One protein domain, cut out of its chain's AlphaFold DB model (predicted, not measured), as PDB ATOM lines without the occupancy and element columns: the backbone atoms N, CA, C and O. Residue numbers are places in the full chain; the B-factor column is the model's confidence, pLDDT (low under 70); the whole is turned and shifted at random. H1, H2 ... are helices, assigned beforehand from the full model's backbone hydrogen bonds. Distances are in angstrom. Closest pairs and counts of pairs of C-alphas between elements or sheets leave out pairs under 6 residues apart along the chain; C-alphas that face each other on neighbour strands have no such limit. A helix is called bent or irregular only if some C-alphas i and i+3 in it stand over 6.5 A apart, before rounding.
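What this domain is: This is residues 314 to 426 of the 432 residues of an uncharacterized protein of Candidatus Aramenus sulfurataquae (UniProt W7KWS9). Picture one long helix, H3, running most of the length of an elongated body, with four shorter helices set along one side of it: H1 and H2 over its first half, H4 and H5 over its last half. H2 and H4 follow one another in the layer beside H3, while H1 and H5 cross obliquely, and the beginning of H1 and the last residues of H5 reach away from H3 near the two ends of the body. The printed part has 113 residues with five named helices, H1 to H5 in chain order, and no named strand; the class is all helix, and the helix packing is mostly crossed. The whole is compact, with a radius of gyration of the C-alphas of 15.2 A, and spans 50 by 25 by 24 A, only just elongated.

How they stand to each other: Begin with H1, residues 314 to 334, and go on over a tight link to H2, residues 338 to 347. H2 touches H1 at residues 323 to 331 alone, closest at the C-alphas of Glu 327 and Ala 341, 5.8 A apart, at a steep tilt of 49 degrees, opposite ways. Next find H3, residues 355 to 383, the hub, which touches the four other helices. Its closest approach to H1 is at the C-alphas of Ser 322 and Trp 355, 4.4 A apart. Residues 362 to 369 of H3 alone touch H2, closest at the C-alphas of Ile 345 and Ala 362, 6.4 A apart. A tight link leads to H4, residues 386 to 399, which forms a helical hairpin with H3: they run opposite ways at 34.9 degrees, a shallow tilt only just short of steep, and the closest C-alphas, of Arg 377 and Leu 389, are 6.4 A apart. H4 touches H2 with residues 393 to 397 alone, the same way at a shallow tilt of 21 degrees, closest at the C-alphas of Val 340 and Ala 397, 4.9 A apart. H5, residues 406 to 425, touches H4 at a steep tilt of 52 degrees, with the C-alphas of Leu 396 and Thr 413 closest at 5.0 A. H5 is apart from H1 and H2. Every O i to N i+4 pair is within hydrogen-bond range in H1, H2 and H5, against 23 of 25 in H3 and 5 of 10 in H4.

Where its parts are: Find C-alpha 314 at (96.076, 10.359, 7.081); from there H1 runs 30.2 A to C-alpha 334. H2 is 13.9 A long. H3 runs 40.5 A from C-alpha 355 at (109.735, 15.439, 12.527) to C-alpha 383, with a kink of 42 degrees near residue 362; it is irregular, but only just, with C-alphas 361 and 364 6.8 A apart. H4, 20.9 A long, is irregular too, with C-alphas 390 and 393 7.3 A apart. H5 runs 28.8 A to C-alpha 425 at (100.685, 19.765, 55.043).

The domain as a whole: The two C-alphas farthest apart, of Glu 314 and Met 383, are 50.7 A apart. The printed part has no cut and no long link. Mean pLDDT of the printed part is 90.8; look for values under 70 at residues 423 to 426.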
ATOM      1  N   GLU A 314      94.672  10.610   7.432       95.44
ATOM      2  CA  GLU A 314      96.076  10.359   7.081       95.44
ATOM      3  C   GLU A 314      96.978  11.580   7.289       95.44
ATOM      4  O   GLU A 314      98.103  11.447   7.781       95.44
ATOM      5  N   ILE A 315      96.502  12.781   6.945       93.50
ATOM      6  CA  ILE A 315      97.224  14.027   7.230       93.50
ATOM      7  C   ILE A 315      97.405  14.190   8.744       93.50
ATOM      8  O   ILE A 315      98.529  14.389   9.209       93.50
ATOM      9  N   SER A 316      96.326  14.043   9.523       95.00
ATOM     10  CA  SER A 316      96.399  14.174  10.983       95.00
ATOM     11  C   SER A 316      97.328  13.135  11.629       95.00
ATOM     12  O   SER A 316      98.144  13.492  12.477       95.00
ATOM     13  N   LYS A 317      97.305  11.877  11.158       95.12
ATOM     14  CA  LYS A 317      98.188  10.803  11.639       95.12
ATOM     15  C   LYS A 317      99.664  11.121  11.414       95.12
ATOM     16  O   LYS A 317     100.483  10.912  12.309       95.12
ATOM     17  N   ARG A 318     100.018  11.661  10.242       93.38
ATOM     18  CA  ARG A 318     101.403  12.060   9.935       93.38
ATOM     19  C   ARG A 318     101.898  13.165  10.868       93.38
ATOM     20  O   ARG A 318     102.999  13.050  11.401       93.38
ATOM     21  N   LEU A 319     101.073  14.184  11.108       92.62
ATOM     22  CA  LEU A 319     101.399  15.283  12.022       92.62
ATOM     23  C   LEU A 319     101.595  14.790  13.462       92.62
ATOM     24  O   LEU A 319     102.603  15.108  14.091       92.62
ATOM     25  N   VAL A 320     100.677  13.961  13.965       94.19
ATOM     26  CA  VAL A 320     100.768  13.389  15.317       94.19
ATOM     27  C   VAL A 320     101.989  12.478  15.455       94.19
ATOM     28  O   VAL A 320     102.739  12.598  16.424       94.19
ATOM     29  N   SER A 321     102.244  11.608  14.474       93.81
ATOM     30  CA  SER A 321     103.419  10.731  14.477       93.81
ATOM     31  C   SER A 321     104.727  11.522  14.479       93.81
ATOM     32  O   SER A 321     105.677  11.136  15.160       93.81
ATOM     33  N   SER A 322     104.784  12.612  13.715       92.50
ATOM     34  CA  SER A 322     105.935  13.508  13.668       92.50
ATOM     35  C   SER A 322     106.176  14.184  15.022       92.50
ATOM     36  O   SER A 322     107.281  14.108  15.564       92.50
ATOM     37  N   ALA A 323     105.121  14.734  15.631       93.56
ATOM     38  CA  ALA A 323     105.177  15.342  16.958       93.56
ATOM     39  C   ALA A 323     105.639  14.347  18.037       93.56
ATOM     40  O   ALA A 323     106.505  14.675  18.846       93.56
ATOM     41  N   ASN A 324     105.121  13.113  18.021       93.88
ATOM     42  CA  ASN A 324     105.525  12.055  18.955       93.88
ATOM     43  C   ASN A 324     107.012  11.697  18.811       93.88
ATOM     44  O   ASN A 324     107.707  11.472  19.800       93.88
ATOM     45  N   LYS A 325     107.523  11.661  17.576       95.50
ATOM     46  CA  LYS A 325     108.935  11.362  17.323       95.50
ATOM     47  C   LYS A 325     109.855  12.504  17.760       95.50
ATOM     48  O   LYS A 325     110.921  12.244  18.323       95.50
ATOM     49  N   ALA A 326     109.444  13.753  17.538       95.00
ATOM     50  CA  ALA A 326     110.161  14.927  18.029       95.00
ATOM     51  C   ALA A 326     110.227  14.941  19.565       95.00
ATOM     52  O   ALA A 326     111.305  15.114  20.128       95.00
ATOM     53  N   GLU A 327     109.112  14.661  20.240       94.81
ATOM     54  CA  GLU A 327     109.047  14.551  21.701       94.81
ATOM     55  C   GLU A 327     109.976  13.473  22.259       94.81
ATOM     56  O   GLU A 327     110.790  13.756  23.136       94.81
ATOM     57  N   ALA A 328     109.910  12.252  21.719       95.62
ATOM     58  CA  ALA A 328     110.787  11.161  22.138       95.62
ATOM     59  C   ALA A 328     112.273  11.528  21.971       95.62
ATOM     60  O   ALA A 328     113.106  11.179  22.808       95.62
ATOM     61  N   SER A 329     112.597  12.284  20.918       96.56
ATOM     62  CA  SER A 329     113.957  12.767  20.664       96.56
ATOM     63  C   SER A 329     114.392  13.824  21.683       96.56
ATOM     64  O   SER A 329     115.523  13.772  22.157       96.56
ATOM     65  N   ILE A 330     113.503  14.742  22.080       95.19
ATOM     66  CA  ILE A 330     113.761  15.733  23.141       95.19
ATOM     67  C   ILE A 330     114.009  15.042  24.482       95.19
ATOM     68  O   ILE A 330     114.992  15.352  25.156       95.19
ATOM     69  N   ILE A 331     113.145  14.091  24.851       95.25
ATOM     70  CA  ILE A 331     113.279  13.304  26.085       95.25
ATOM     71  C   ILE A 331     114.644  12.616  26.107       95.25
ATOM     72  O   ILE A 331     115.399  12.769  27.066       95.25
ATOM     73  N   SER A 332     114.997  11.915  25.026       95.62
ATOM     74  CA  SER A 332     116.263  11.186  24.941       95.62
ATOM     75  C   SER A 332     117.490  12.100  24.937       95.62
ATOM     76  O   SER A 332     118.516  11.717  25.491       95.62
ATOM     77  N   ALA A 333     117.423  13.268  24.292       94.69
ATOM     78  CA  ALA A 333     118.575  14.154  24.131       94.69
ATOM     79  C   ALA A 333     118.834  15.031  25.364       94.69
ATOM     80  O   ALA A 333     119.988  15.297  25.696       94.69
ATOM     81  N   LEU A 334     117.774  15.494  26.035       93.94
ATOM     82  CA  LEU A 334     117.865  16.475  27.124       93.94
ATOM     83  C   LEU A 334     117.528  15.893  28.503       93.94
ATOM     84  O   LEU A 334     117.747  16.566  29.515       93.94
ATOM     85  N   GLY A 335     117.028  14.656  28.570       92.50
ATOM     86  CA  GLY A 335     116.640  14.003  29.822       92.50
ATOM     87  C   GLY A 335     115.449  14.678  30.509       92.50
ATOM     88  O   GLY A 335     115.369  14.663  31.736       92.50
ATOM     89  N   LEU A 336     114.571  15.325  29.737       94.50
ATOM     90  CA  LEU A 336     113.317  15.888  30.244       94.50
ATOM     91  C   LEU A 336     112.295  14.776  30.486       94.50
ATOM     92  O   LEU A 336     112.290  13.764  29.785       94.50
ATOM     93  N   SER A 337     111.393  14.976  31.445       93.56
ATOM     94  CA  SER A 337     110.235  14.096  31.596       93.56
ATOM     95  C   SER A 337     109.271  14.227  30.415       93.56
ATOM     96  O   SER A 337     109.197  15.262  29.745       93.56
ATOM     97  N   ALA A 338     108.484  13.172  30.185       90.88
ATOM     98  CA  ALA A 338     107.478  13.150  29.125       90.88
ATOM     99  C   ALA A 338     106.425  14.261  29.284       90.88
ATOM    100  O   ALA A 338     105.963  14.810  28.291       90.88
ATOM    101  N   VAL A 339     106.089  14.644  30.521       90.12
ATOM    102  CA  VAL A 339     105.091  15.692  30.793       90.12
ATOM    103  C   VAL A 339     105.583  17.064  30.314       90.12
ATOM    104  O   VAL A 339     104.841  17.783  29.648       90.12
ATOM    105  N   VAL A 340     106.850  17.405  30.581       92.75
ATOM    106  CA  VAL A 340     107.448  18.675  30.133       92.75
ATOM    107  C   VAL A 340     107.655  18.677  28.619       92.75
ATOM    108  O   VAL A 340     107.255  19.624  27.943       92.75
ATOM    109  N   ALA A 341     108.230  17.607  28.059       93.44
ATOM    110  CA  ALA A 341     108.452  17.508  26.616       93.44
ATOM    111  C   ALA A 341     107.128  17.553  25.828       93.44
ATOM    112  O   ALA A 341     107.025  18.265  24.826       93.44
ATOM    113  N   GLY A 342     106.097  16.860  26.321       90.81
ATOM    114  CA  GLY A 342     104.749  16.894  25.765       90.81
ATOM    115  C   GLY A 342     104.118  18.286  25.823       90.81
ATOM    116  O   GLY A 342     103.520  18.714  24.836       90.81
ATOM    117  N   ALA A 343     104.290  19.031  26.922       89.75
ATOM    118  CA  ALA A 343     103.806  20.410  27.033       89.75
ATOM    119  C   ALA A 343     104.484  21.349  26.019       89.75
ATOM    120  O   ALA A 343     103.796  22.114  25.346       89.75
ATOM    121  N   ILE A 344     105.803  21.243  25.831       92.25
ATOM    122  CA  ILE A 344     106.539  22.042  24.834       92.25
ATOM    123  C   ILE A 344     106.004  21.774  23.426       92.25
ATOM    124  O   ILE A 344     105.626  22.708  22.717       92.25
ATOM    125  N   ILE A 345     105.928  20.499  23.035       91.88
ATOM    126  CA  ILE A 345     105.443  20.099  21.710       91.88
ATOM    127  C   ILE A 345     103.986  20.528  21.509       91.88
ATOM    128  O   ILE A 345     103.617  20.966  20.419       91.88
ATOM    129  N   ALA A 346     103.150  20.430  22.543       87.19
ATOM    130  CA  ALA A 346     101.744  20.800  22.462       87.19
ATOM    131  C   ALA A 346     101.530  22.317  22.375       87.19
ATOM    132  O   ALA A 346     100.715  22.756  21.567       87.19
ATOM    133  N   TYR A 347     102.245  23.128  23.159       84.25
ATOM    134  CA  TYR A 347     101.922  24.548  23.335       84.25
ATOM    135  C   TYR A 347     102.834  25.498  22.567       84.25
ATOM    136  O   TYR A 347     102.325  26.448  21.982       84.25
ATOM    137  N   LEU A 348     104.126  25.200  22.444       87.69
ATOM    138  CA  LEU A 348     105.113  26.170  21.949       87.69
ATOM    139  C   LEU A 348     105.518  25.970  20.487       87.69
ATOM    140  O   LEU A 348     106.181  26.829  19.916       87.69
ATOM    141  N   VAL A 349     105.155  24.832  19.891       88.69
ATOM    142  CA  VAL A 349     105.741  24.382  18.620       88.69
ATOM    143  C   VAL A 349     104.663  24.050  17.598       88.69
ATOM    144  O   VAL A 349     103.615  23.499  17.947       88.69
ATOM    145  N   THR A 350     104.918  24.360  16.330       87.12
ATOM    146  CA  THR A 350     104.106  23.913  15.191       87.12
ATOM    147  C   THR A 350     104.484  22.490  14.790       87.12
ATOM    148  O   THR A 350     105.658  22.132  14.765       87.12
ATOM    149  N   TRP A 351     103.506  21.644  14.453       88.88
ATOM    150  CA  TRP A 351     103.812  20.289  13.986       88.88
ATOM    151  C   TRP A 351     103.972  20.266  12.471       88.88
ATOM    152  O   TRP A 351     103.103  20.713  11.717       88.88
ATOM    153  N   TYR A 352     105.093  19.697  12.053       87.94
ATOM    154  CA  TYR A 352     105.493  19.545  10.663       87.94
ATOM    155  C   TYR A 352     105.337  18.095  10.235       87.94
ATOM    156  O   TYR A 352     105.459  17.193  11.060       87.94
ATOM    157  N   SER A 353     105.140  17.831   8.941       85.75
ATOM    158  CA  SER A 353     105.233  16.443   8.447       85.75
ATOM    159  C   SER A 353     106.654  15.881   8.601       85.75
ATOM    160  O   SER A 353     106.834  14.680   8.788       85.75
ATOM    161  N   ASP A 354     107.657  16.761   8.562       89.56
ATOM    162  CA  ASP A 354     109.045  16.460   8.896       89.56
ATOM    163  C   ASP A 354     109.282  16.593  10.412       89.56
ATOM    164  O   ASP A 354     109.278  17.691  10.981       89.56
ATOM    165  N   TRP A 355     109.514  15.464  11.081       93.12
ATOM    166  CA  TRP A 355     109.735  15.439  12.527       93.12
ATOM    167  C   TRP A 355     111.019  16.156  12.944       93.12
ATOM    168  O   TRP A 355     111.058  16.693  14.051       93.12
ATOM    169  N   GLN A 356     112.043  16.230  12.083       94.81
ATOM    170  CA  GLN A 356     113.258  16.973  12.403       94.81
ATOM    171  C   GLN A 356     112.991  18.473  12.498       94.81
ATOM    172  O   GLN A 356     113.542  19.130  13.378       94.81
ATOM    173  N   LYS A 357     112.119  19.019  11.644       92.81
ATOM    174  CA  LYS A 357     111.718  20.430  11.720       92.81
ATOM    175  C   LYS A 357     110.980  20.722  13.029       92.81
ATOM    176  O   LYS A 357     111.352  21.659  13.730       92.81
ATOM    177  N   THR A 358     110.047  19.846  13.414       92.62
ATOM    178  CA  THR A 358     109.349  19.923  14.714       92.62
ATOM    179  C   THR A 358     110.336  19.857  15.886       92.62
ATOM    180  O   THR A 358     110.271  20.668  16.803       92.62
ATOM    181  N   TYR A 359     111.297  18.929  15.846       95.25
ATOM    182  CA  TYR A 359     112.342  18.801  16.867       95.25
ATOM    183  C   TYR A 359     113.232  20.048  16.962       95.25
ATOM    184  O   TYR A 359     113.497  20.533  18.060       95.25
ATOM    185  N   ASN A 360     113.682  20.582  15.825       95.44
ATOM    186  CA  ASN A 360     114.570  21.744  15.782       95.44
ATOM    187  C   ASN A 360     113.894  23.008  16.326       95.44
ATOM    188  O   ASN A 360     114.555  23.793  16.999       95.44
ATOM    189  N   GLU A 361     112.595  23.186  16.074       93.88
ATOM    190  CA  GLU A 361     111.811  24.285  16.651       93.88
ATOM    191  C   GLU A 361     111.578  24.103  18.155       93.88
ATOM    192  O   GLU A 361     111.647  25.061  18.917       93.88
ATOM    193  N   ALA A 362     111.352  22.869  18.606       94.31
ATOM    194  CA  ALA A 362     111.117  22.563  20.012       94.31
ATOM    195  C   ALA A 362     112.375  22.652  20.889       94.31
ATOM    196  O   ALA A 362     112.291  22.946  22.083       94.31
ATOM    197  N   ARG A 363     113.548  22.369  20.313       96.25
ATOM    198  CA  ARG A 363     114.802  22.218  21.055       96.25
ATOM    199  C   ARG A 363     115.190  23.449  21.894       96.25
ATOM    200  O   ARG A 363     115.507  23.237  23.064       96.25
ATOM    201  N   PRO A 364     115.144  24.699  21.391       96.06
ATOM    202  CA  PRO A 364     115.460  25.877  22.202       96.06
ATOM    203  C   PRO A 364     114.566  26.010  23.440       96.06
ATOM    204  O   PRO A 364     115.061  26.274  24.535       96.06
ATOM    205  N   TYR A 365     113.261  25.757  23.299       96.19
ATOM    206  CA  TYR A 365     112.325  25.779  24.426       96.19
ATOM    207  C   TYR A 365     112.613  24.661  25.432       96.19
ATOM    208  O   TYR A 365     112.523  24.866  26.639       96.19
ATOM    209  N   ALA A 366     113.012  23.484  24.952       96.38
ATOM    210  CA  ALA A 366     113.389  22.366  25.809       96.38
ATOM    211  C   ALA A 366     114.688  22.622  26.589       96.38
ATOM    212  O   ALA A 366     114.783  22.263  27.764       96.38
ATOM    213  N   GLU A 367     115.669  23.286  25.979       96.75
ATOM    214  CA  GLU A 367     116.891  23.718  26.662       96.75
ATOM    215  C   GLU A 367     116.584  24.775  27.742       96.75
ATOM    216  O   GLU A 367     117.093  24.676  28.860       96.75
ATOM    217  N   GLN A 368     115.680  25.724  27.462       96.44
ATOM    218  CA  GLN A 368     115.192  26.696  28.452       96.44
ATOM    219  C   GLN A 368     114.449  26.019  29.611       96.44
ATOM    220  O   GLN A 368     114.755  26.283  30.773       96.44
ATOM    221  N   ALA A 369     113.524  25.103  29.315       96.50
ATOM    222  CA  ALA A 369     112.786  24.355  30.329       96.50
ATOM    223  C   ALA A 369     113.730  23.553  31.238       96.50
ATOM    224  O   ALA A 369     113.581  23.575  32.458       96.50
ATOM    225  N   LYS A 370     114.759  22.909  30.670       96.94
ATOM    226  CA  LYS A 370     115.789  22.207  31.449       96.94
ATOM    227  C   LYS A 370     116.509  23.149  32.418       96.94
ATOM    228  O   LYS A 370     116.650  22.817  33.592       96.94
ATOM    229  N   ALA A 371     116.915  24.328  31.948       97.00
ATOM    230  CA  ALA A 371     117.570  25.322  32.794       97.00
ATOM    231  C   ALA A 371     116.658  25.802  33.940       97.00
ATOM    232  O   ALA A 371     117.124  25.953  35.071       97.00
ATOM    233  N   VAL A 372     115.358  25.990  33.675       97.25
ATOM    234  CA  VAL A 372     114.366  26.333  34.707       97.25
ATOM    235  C   VAL A 372     114.235  25.213  35.741       97.25
ATOM    236  O   VAL A 372     114.315  25.495  36.934       97.25
ATOM    237  N   ILE A 373     114.117  23.948  35.315       97.12
ATOM    238  CA  ILE A 373     114.062  22.786  36.222       97.12
ATOM    239  C   ILE A 373     115.279  22.765  37.148       97.12
ATOM    240  O   ILE A 373     115.129  22.646  38.367       97.12
ATOM    241  N   ASP A 374     116.482  22.913  36.593       96.94
ATOM    242  CA  ASP A 374     117.721  22.887  37.370       96.94
ATOM    243  C   ASP A 374     117.775  24.060  38.367       96.94
ATOM    244  O   ASP A 374     118.131  23.876  39.537       96.94
ATOM    245  N   LYS A 375     117.344  25.260  37.951       97.44
ATOM    246  CA  LYS A 375     117.255  26.456  38.809       97.44
ATOM    247  C   LYS A 375     116.264  26.251  39.965       97.44
ATOM    248  O   LYS A 375     116.617  26.519  41.115       97.44
ATOM    249  N   VAL A 376     115.065  25.728  39.692       97.12
ATOM    250  CA  VAL A 376     114.035  25.440  40.709       97.12
ATOM    251  C   VAL A 376     114.513  24.365  41.687       97.12
ATOM    252  O   VAL A 376     114.454  24.570  42.900       97.12
ATOM    253  N   ARG A 377     115.055  23.243  41.196       97.00
ATOM    254  CA  ARG A 377     115.564  22.158  42.057       97.00
ATOM    255  C   ARG A 377     116.692  22.641  42.970       97.00
ATOM    256  O   ARG A 377     116.695  22.321  44.158       97.00
ATOM    257  N   ASN A 378     117.607  23.465  42.458       97.06
ATOM    258  CA  ASN A 378     118.665  24.076  43.268       97.06
ATOM    259  C   ASN A 378     118.100  24.979  44.371       97.06
ATOM    260  O   ASN A 378     118.550  24.902  45.515       97.06
ATOM    261  N   LYS A 379     117.082  25.789  44.057       95.75
ATOM    262  CA  LYS A 379     116.405  26.636  45.044       95.75
ATOM    263  C   LYS A 379     115.723  25.804  46.136       95.75
ATOM    264  O   LYS A 379     115.916  26.093  47.316       95.75
ATOM    265  N   LEU A 380     114.993  24.747  45.772       95.44
ATOM    266  CA  LEU A 380     114.355  23.832  46.729       95.44
ATOM    267  C   LEU A 380     115.378  23.143  47.640       95.44
ATOM    268  O   LEU A 380     115.176  23.080  48.851       95.44
ATOM    269  N   ASN A 381     116.511  22.701  47.086       95.06
ATOM    270  CA  ASN A 381     117.598  22.105  47.864       95.06
ATOM    271  C   ASN A 381     118.200  23.087  48.881       95.06
ATOM    272  O   ASN A 381     118.471  22.698  50.017       95.06
ATOM    273  N   GLN A 382     118.375  24.360  48.507       95.81
ATOM    274  CA  GLN A 382     118.851  25.408  49.420       95.81
ATOM    275  C   GLN A 382     117.858  25.683  50.558       95.81
ATOM    276  O   GLN A 382     118.273  25.916  51.691       95.81
ATOM    277  N   MET A 383     116.557  25.625  50.263       94.12
ATOM    278  CA  MET A 383     115.485  25.798  51.252       94.12
ATOM    279  C   MET A 383     115.194  24.526  52.059       94.12
ATOM    280  O   MET A 383     114.444  24.586  53.025       94.12
ATOM    281  N   ARG A 384     115.806  23.388  51.696       93.25
ATOM    282  CA  ARG A 384     115.551  22.052  52.266       93.25
ATOM    283  C   ARG A 384     114.112  21.551  52.066       93.25
ATOM    284  O   ARG A 384     113.643  20.694  52.809       93.25
ATOM    285  N   GLU A 385     113.437  22.012  51.016       92.06
ATOM    286  CA  GLU A 385     112.078  21.594  50.635       92.06
ATOM    287  C   GLU A 385     112.104  20.353  49.722       92.06
ATOM    288  O   GLU A 385     111.555  20.336  48.619       92.06
ATOM    289  N   TYR A 386     112.774  19.282  50.160       90.81
ATOM    290  CA  TYR A 386     113.003  18.085  49.334       90.81
ATOM    291  C   TYR A 386     111.711  17.388  48.893       90.81
ATOM    292  O   TYR A 386     111.659  16.796  47.818       90.81
ATOM    293  N   ARG A 387     110.652  17.499  49.704       90.50
ATOM    294  CA  ARG A 387     109.320  16.944  49.414       90.50
ATOM    295  C   ARG A 387     108.698  17.498  48.128       90.50
ATOM    296  O   ARG A 387     107.844  16.843  47.549       90.50
ATOM    297  N   LEU A 388     109.110  18.693  47.694       92.62
ATOM    298  CA  LEU A 388     108.552  19.361  46.517       92.62
ATOM    299  C   LEU A 388     109.265  18.968  45.215       92.62
ATOM    300  O   LEU A 388     108.744  19.222  44.131       92.62
ATOM    301  N   LEU A 389     110.430  18.312  45.293       92.19
ATOM    302  CA  LEU A 389     111.245  17.975  44.118       92.19
ATOM    303  C   LEU A 389     110.512  17.083  43.107       92.19
ATOM    304  O   LEU A 389     110.746  17.216  41.907       92.19
ATOM    305  N   SER A 390     109.618  16.203  43.568       91.44
ATOM    306  CA  SER A 390     108.832  15.313  42.702       91.44
ATOM    307  C   SER A 390     107.783  16.040  41.859       91.44
ATOM    308  O   SER A 390     107.346  15.491  40.854       91.44
ATOM    309  N   PHE A 391     107.392  17.258  42.243       92.88
ATOM    310  CA  PHE A 391     106.341  18.032  41.577       92.88
ATOM    311  C   PHE A 391     106.890  19.063  40.582       92.88
ATOM    312  O   PHE A 391     106.111  19.686  39.868       92.88
ATOM    313  N   VAL A 392     108.215  19.261  40.515       95.25
ATOM    314  CA  VAL A 392     108.839  20.320  39.693       95.25
ATOM    315  C   VAL A 392     108.437  20.201  38.226       95.25
ATOM    316  O   VAL A 392     108.013  21.178  37.622       95.25
ATOM    317  N   ASP A 393     108.547  19.001  37.666       93.44
ATOM    318  CA  ASP A 393     108.252  18.746  36.259       93.44
ATOM    319  C   ASP A 393     106.753  18.903  35.946       93.44
ATOM    320  O   ASP A 393     106.393  19.398  34.880       93.44
ATOM    321  N   GLU A 394     105.883  18.512  36.882       91.12
ATOM    322  CA  GLU A 394     104.430  18.670  36.764       91.12
ATOM    323  C   GLU A 394     104.042  20.154  36.794       91.12
ATOM    324  O   GLU A 394     103.377  20.628  35.874       91.12
ATOM    325  N   CYS A 395     104.532  20.904  37.787       92.50
ATOM    326  CA  CYS A 395     104.280  22.337  37.920       92.50
ATOM    327  C   CYS A 395     104.872  23.149  36.763       92.50
ATOM    328  O   CYS A 395     104.219  24.062  36.269       92.50
ATOM    329  N   LEU A 396     106.076  22.813  36.285       94.06
ATOM    330  CA  LEU A 396     106.637  23.497  35.122       94.06
ATOM    331  C   LEU A 396     105.788  23.240  33.885       94.06
ATOM    332  O   LEU A 396     105.474  24.172  33.153       94.06
ATOM    333  N   ALA A 397     105.398  21.986  33.646       89.56
ATOM    334  CA  ALA A 397     104.498  21.707  32.546       89.56
ATOM    335  C   ALA A 397     103.233  22.560  32.685       89.56
ATOM    336  O   ALA A 397     102.836  23.165  31.690       89.56
ATOM    337  N   GLU A 398     102.639  22.645  33.888       86.06
ATOM    338  CA  GLU A 398     101.425  23.419  34.189       86.06
ATOM    339  C   GLU A 398     101.439  24.859  33.687       86.06
ATOM    340  O   GLU A 398     100.417  25.305  33.164       86.06
ATOM    341  N   VAL A 399     102.601  25.504  33.744       88.81
ATOM    342  CA  VAL A 399     102.781  26.926  33.433       88.81
ATOM    343  C   VAL A 399     103.387  27.191  32.050       88.81
ATOM    344  O   VAL A 399     103.535  28.346  31.665       88.81
ATOM    345  N   ILE A 400     103.753  26.151  31.288       88.31
ATOM    346  CA  ILE A 400     104.235  26.326  29.912       88.31
ATOM    347  C   ILE A 400     103.088  26.829  29.029       88.31
ATOM    348  O   ILE A 400     102.130  26.107  28.744       88.31
ATOM    349  N   GLU A 401     103.244  28.054  28.534       81.25
ATOM    350  CA  GLU A 401     102.330  28.714  27.607       81.25
ATOM    351  C   GLU A 401     103.081  29.574  26.578       81.25
ATOM    352  O   GLU A 401     104.238  29.953  26.773       81.25
ATOM    353  N   GLU A 402     102.432  29.845  25.444       72.00
ATOM    354  CA  GLU A 402     103.012  30.631  24.351       72.00
ATOM    355  C   GLU A 402     103.234  32.090  24.789       72.00
ATOM    356  O   GLU A 402     102.314  32.750  25.265       72.00
ATOM    357  N   GLY A 403     104.452  32.606  24.594       72.94
ATOM    358  CA  GLY A 403     104.810  33.996  24.901       72.94
ATOM    359  C   GLY A 403     105.398  34.235  26.294       72.94
ATOM    360  O   GLY A 403     105.969  35.302  26.505       72.94
ATOM    361  N   ALA A 404     105.333  33.255  27.200       83.75
ATOM    362  CA  ALA A 404     105.971  33.339  28.510       83.75
ATOM    363  C   ALA A 404     107.496  33.132  28.424       83.75
ATOM    364  O   ALA A 404     108.006  32.302  27.666       83.75
ATOM    365  N   SER A 405     108.228  33.909  29.212       90.25
ATOM    366  CA  SER A 405     109.683  33.882  29.328       90.25
ATOM    367  C   SER A 405     110.169  32.813  30.325       90.25
ATOM    368  O   SER A 405     109.424  32.399  31.215       90.25
ATOM    369  N   PRO A 406     111.446  32.386  30.253       91.56
ATOM    370  CA  PRO A 406     111.999  31.422  31.209       91.56
ATOM    371  C   PRO A 406     111.949  31.876  32.676       91.56
ATOM    372  O   PRO A 406     111.861  31.035  33.571       91.56
ATOM    373  N   ASP A 407     112.011  33.184  32.942       92.62
ATOM    374  CA  ASP A 407     111.886  33.711  34.305       92.62
ATOM    375  C   ASP A 407     110.431  33.660  34.797       92.62
ATOM    376  O   ASP A 407     110.197  33.258  35.935       92.62
ATOM    377  N   GLU A 408     109.449  33.929  33.930       92.81
ATOM    378  CA  GLU A 408     108.028  33.737  34.260       92.81
ATOM    379  C   GLU A 408     107.712  32.262  34.531       92.81
ATOM    380  O   GLU A 408     107.036  31.949  35.511       92.81
ATOM    381  N   TRP A 409     108.260  31.334  33.737       94.88
ATOM    382  CA  TRP A 409     108.140  29.901  34.021       94.88
ATOM    383  C   TRP A 409     108.738  29.537  35.376       94.88
ATOM    384  O   TRP A 409     108.148  28.747  36.110       94.88
ATOM    385  N   TYR A 410     109.895  30.098  35.729       96.19
ATOM    386  CA  TYR A 410     110.533  29.854  37.021       96.19
ATOM    387  C   TYR A 410     109.656  30.327  38.193       96.19
ATOM    388  O   TYR A 410     109.401  29.544  39.114       96.19
ATOM    389  N   ASP A 411     109.159  31.564  38.142       94.38
ATOM    390  CA  ASP A 411     108.339  32.146  39.212       94.38
ATOM    391  C   ASP A 411     106.978  31.439  39.341       94.38
ATOM    392  O   ASP A 411     106.538  31.106  40.449       94.38
ATOM    393  N   ALA A 412     106.334  31.126  38.213       93.81
ATOM    394  CA  ALA A 412     105.064  30.408  38.194       93.81
ATOM    395  C   ALA A 412     105.220  28.949  38.664       93.81
ATOM    396  O   ALA A 412     104.382  28.447  39.414       93.81
ATOM    397  N   THR A 413     106.330  28.284  38.314       95.56
ATOM    398  CA  THR A 413     106.631  26.927  38.803       95.56
ATOM    399  C   THR A 413     106.791  26.918  40.321       95.56
ATOM    400  O   THR A 413     106.231  26.050  40.986       95.56
ATOM    401  N   LEU A 414     107.525  27.880  40.896       94.38
ATOM    402  CA  LEU A 414     107.654  27.990  42.353       94.38
ATOM    403  C   LEU A 414     106.307  28.244  43.032       94.38
ATOM    404  O   LEU A 414     106.023  27.616  44.048       94.38
ATOM    405  N   SER A 415     105.480  29.117  42.457       93.81
ATOM    406  CA  SER A 415     104.143  29.413  42.983       93.81
ATOM    407  C   SER A 415     103.276  28.147  43.036       93.81
ATOM    408  O   SER A 415     102.797  27.785  44.109       93.81
ATOM    409  N   CYS A 416     103.206  27.392  41.932       93.88
ATOM    410  CA  CYS A 416     102.516  26.097  41.877       93.88
ATOM    411  C   CYS A 416     103.035  25.106  42.934       93.88
ATOM    412  O   CYS A 416     102.259  24.438  43.621       93.88
ATOM    413  N   LEU A 417     104.358  25.010  43.104       93.06
ATOM    414  CA  LEU A 417     104.965  24.082  44.061       93.06
ATOM    415  C   LEU A 417     104.584  24.395  45.509       93.06
ATOM    416  O   LEU A 417     104.327  23.471  46.283       93.06
ATOM    417  N   PHE A 418     104.559  25.673  45.885       89.75
ATOM    418  CA  PHE A 418     104.209  26.074  47.245       89.75
ATOM    419  C   PHE A 418     102.720  25.894  47.539       89.75
ATOM    420  O   PHE A 418     102.394  25.386  48.611       89.75
ATOM    421  N   GLU A 419     101.841  26.164  46.573       88.75
ATOM    422  CA  GLU A 419     100.409  25.849  46.689       88.75
ATOM    423  C   GLU A 419     100.182  24.345  46.919       88.75
ATOM    424  O   GLU A 419      99.490  23.940  47.858       88.75
ATOM    425  N   LYS A 420     100.847  23.478  46.139       82.88
ATOM    426  CA  LYS A 420     100.790  22.021  46.372       82.88
ATOM    427  C   LYS A 420     101.395  21.634  47.728       82.88
ATOM    428  O   LYS A 420     100.916  20.709  48.387       82.88
ATOM    429  N   GLY A 421     102.423  22.352  48.179       73.88
ATOM    430  CA  GLY A 421     103.064  22.155  49.475       73.88
ATOM    431  C   GLY A 421     102.153  22.428  50.678       73.88
ATOM    432  O   GLY A 421     102.269  21.712  51.678       73.88
ATOM    433  N   GLU A 422     101.258  23.410  50.594       71.62
ATOM    434  CA  GLU A 422     100.284  23.737  51.646       71.62
ATOM    435  C   GLU A 422      99.182  22.676  51.752       71.62
ATOM    436  O   GLU A 422      98.845  22.231  52.851       71.62
ATOM    437  N   HIS A 423      98.694  22.170  50.616       59.19
ATOM    438  CA  HIS A 423      97.675  21.117  50.589       59.19
ATOM    439  C   HIS A 423      98.151  19.778  51.168       59.19
ATOM    440  O   HIS A 423      97.375  19.070  51.809       59.19
ATOM    441  N   VAL A 424      99.433  19.435  51.003       56.09
ATOM    442  CA  VAL A 424     100.015  18.205  51.573       56.09
ATOM    443  C   VAL A 424     100.250  18.324  53.087       56.09
ATOM    444  O   VAL A 424     100.196  17.320  53.794       56.09
ATOM    445  N   ALA A 425     100.474  19.533  53.610       54.81
ATOM    446  CA  ALA A 425     100.685  19.765  55.043       54.81
ATOM    447  C   ALA A 425      99.380  19.768  55.870       54.81
ATOM    448  O   ALA A 425      99.431  19.589  57.083       54.81
ATOM    449  N   GLY A 426      98.220  19.946  55.224       44.66
ATOM    450  CA  GLY A 426      96.896  19.980  55.861       44.66
ATOM    451  C   GLY A 426      96.166  18.632  55.974       44.66
ATOM    452  O   GLY A 426      95.005  18.611  56.384       44.66
TER     453      GLY A 426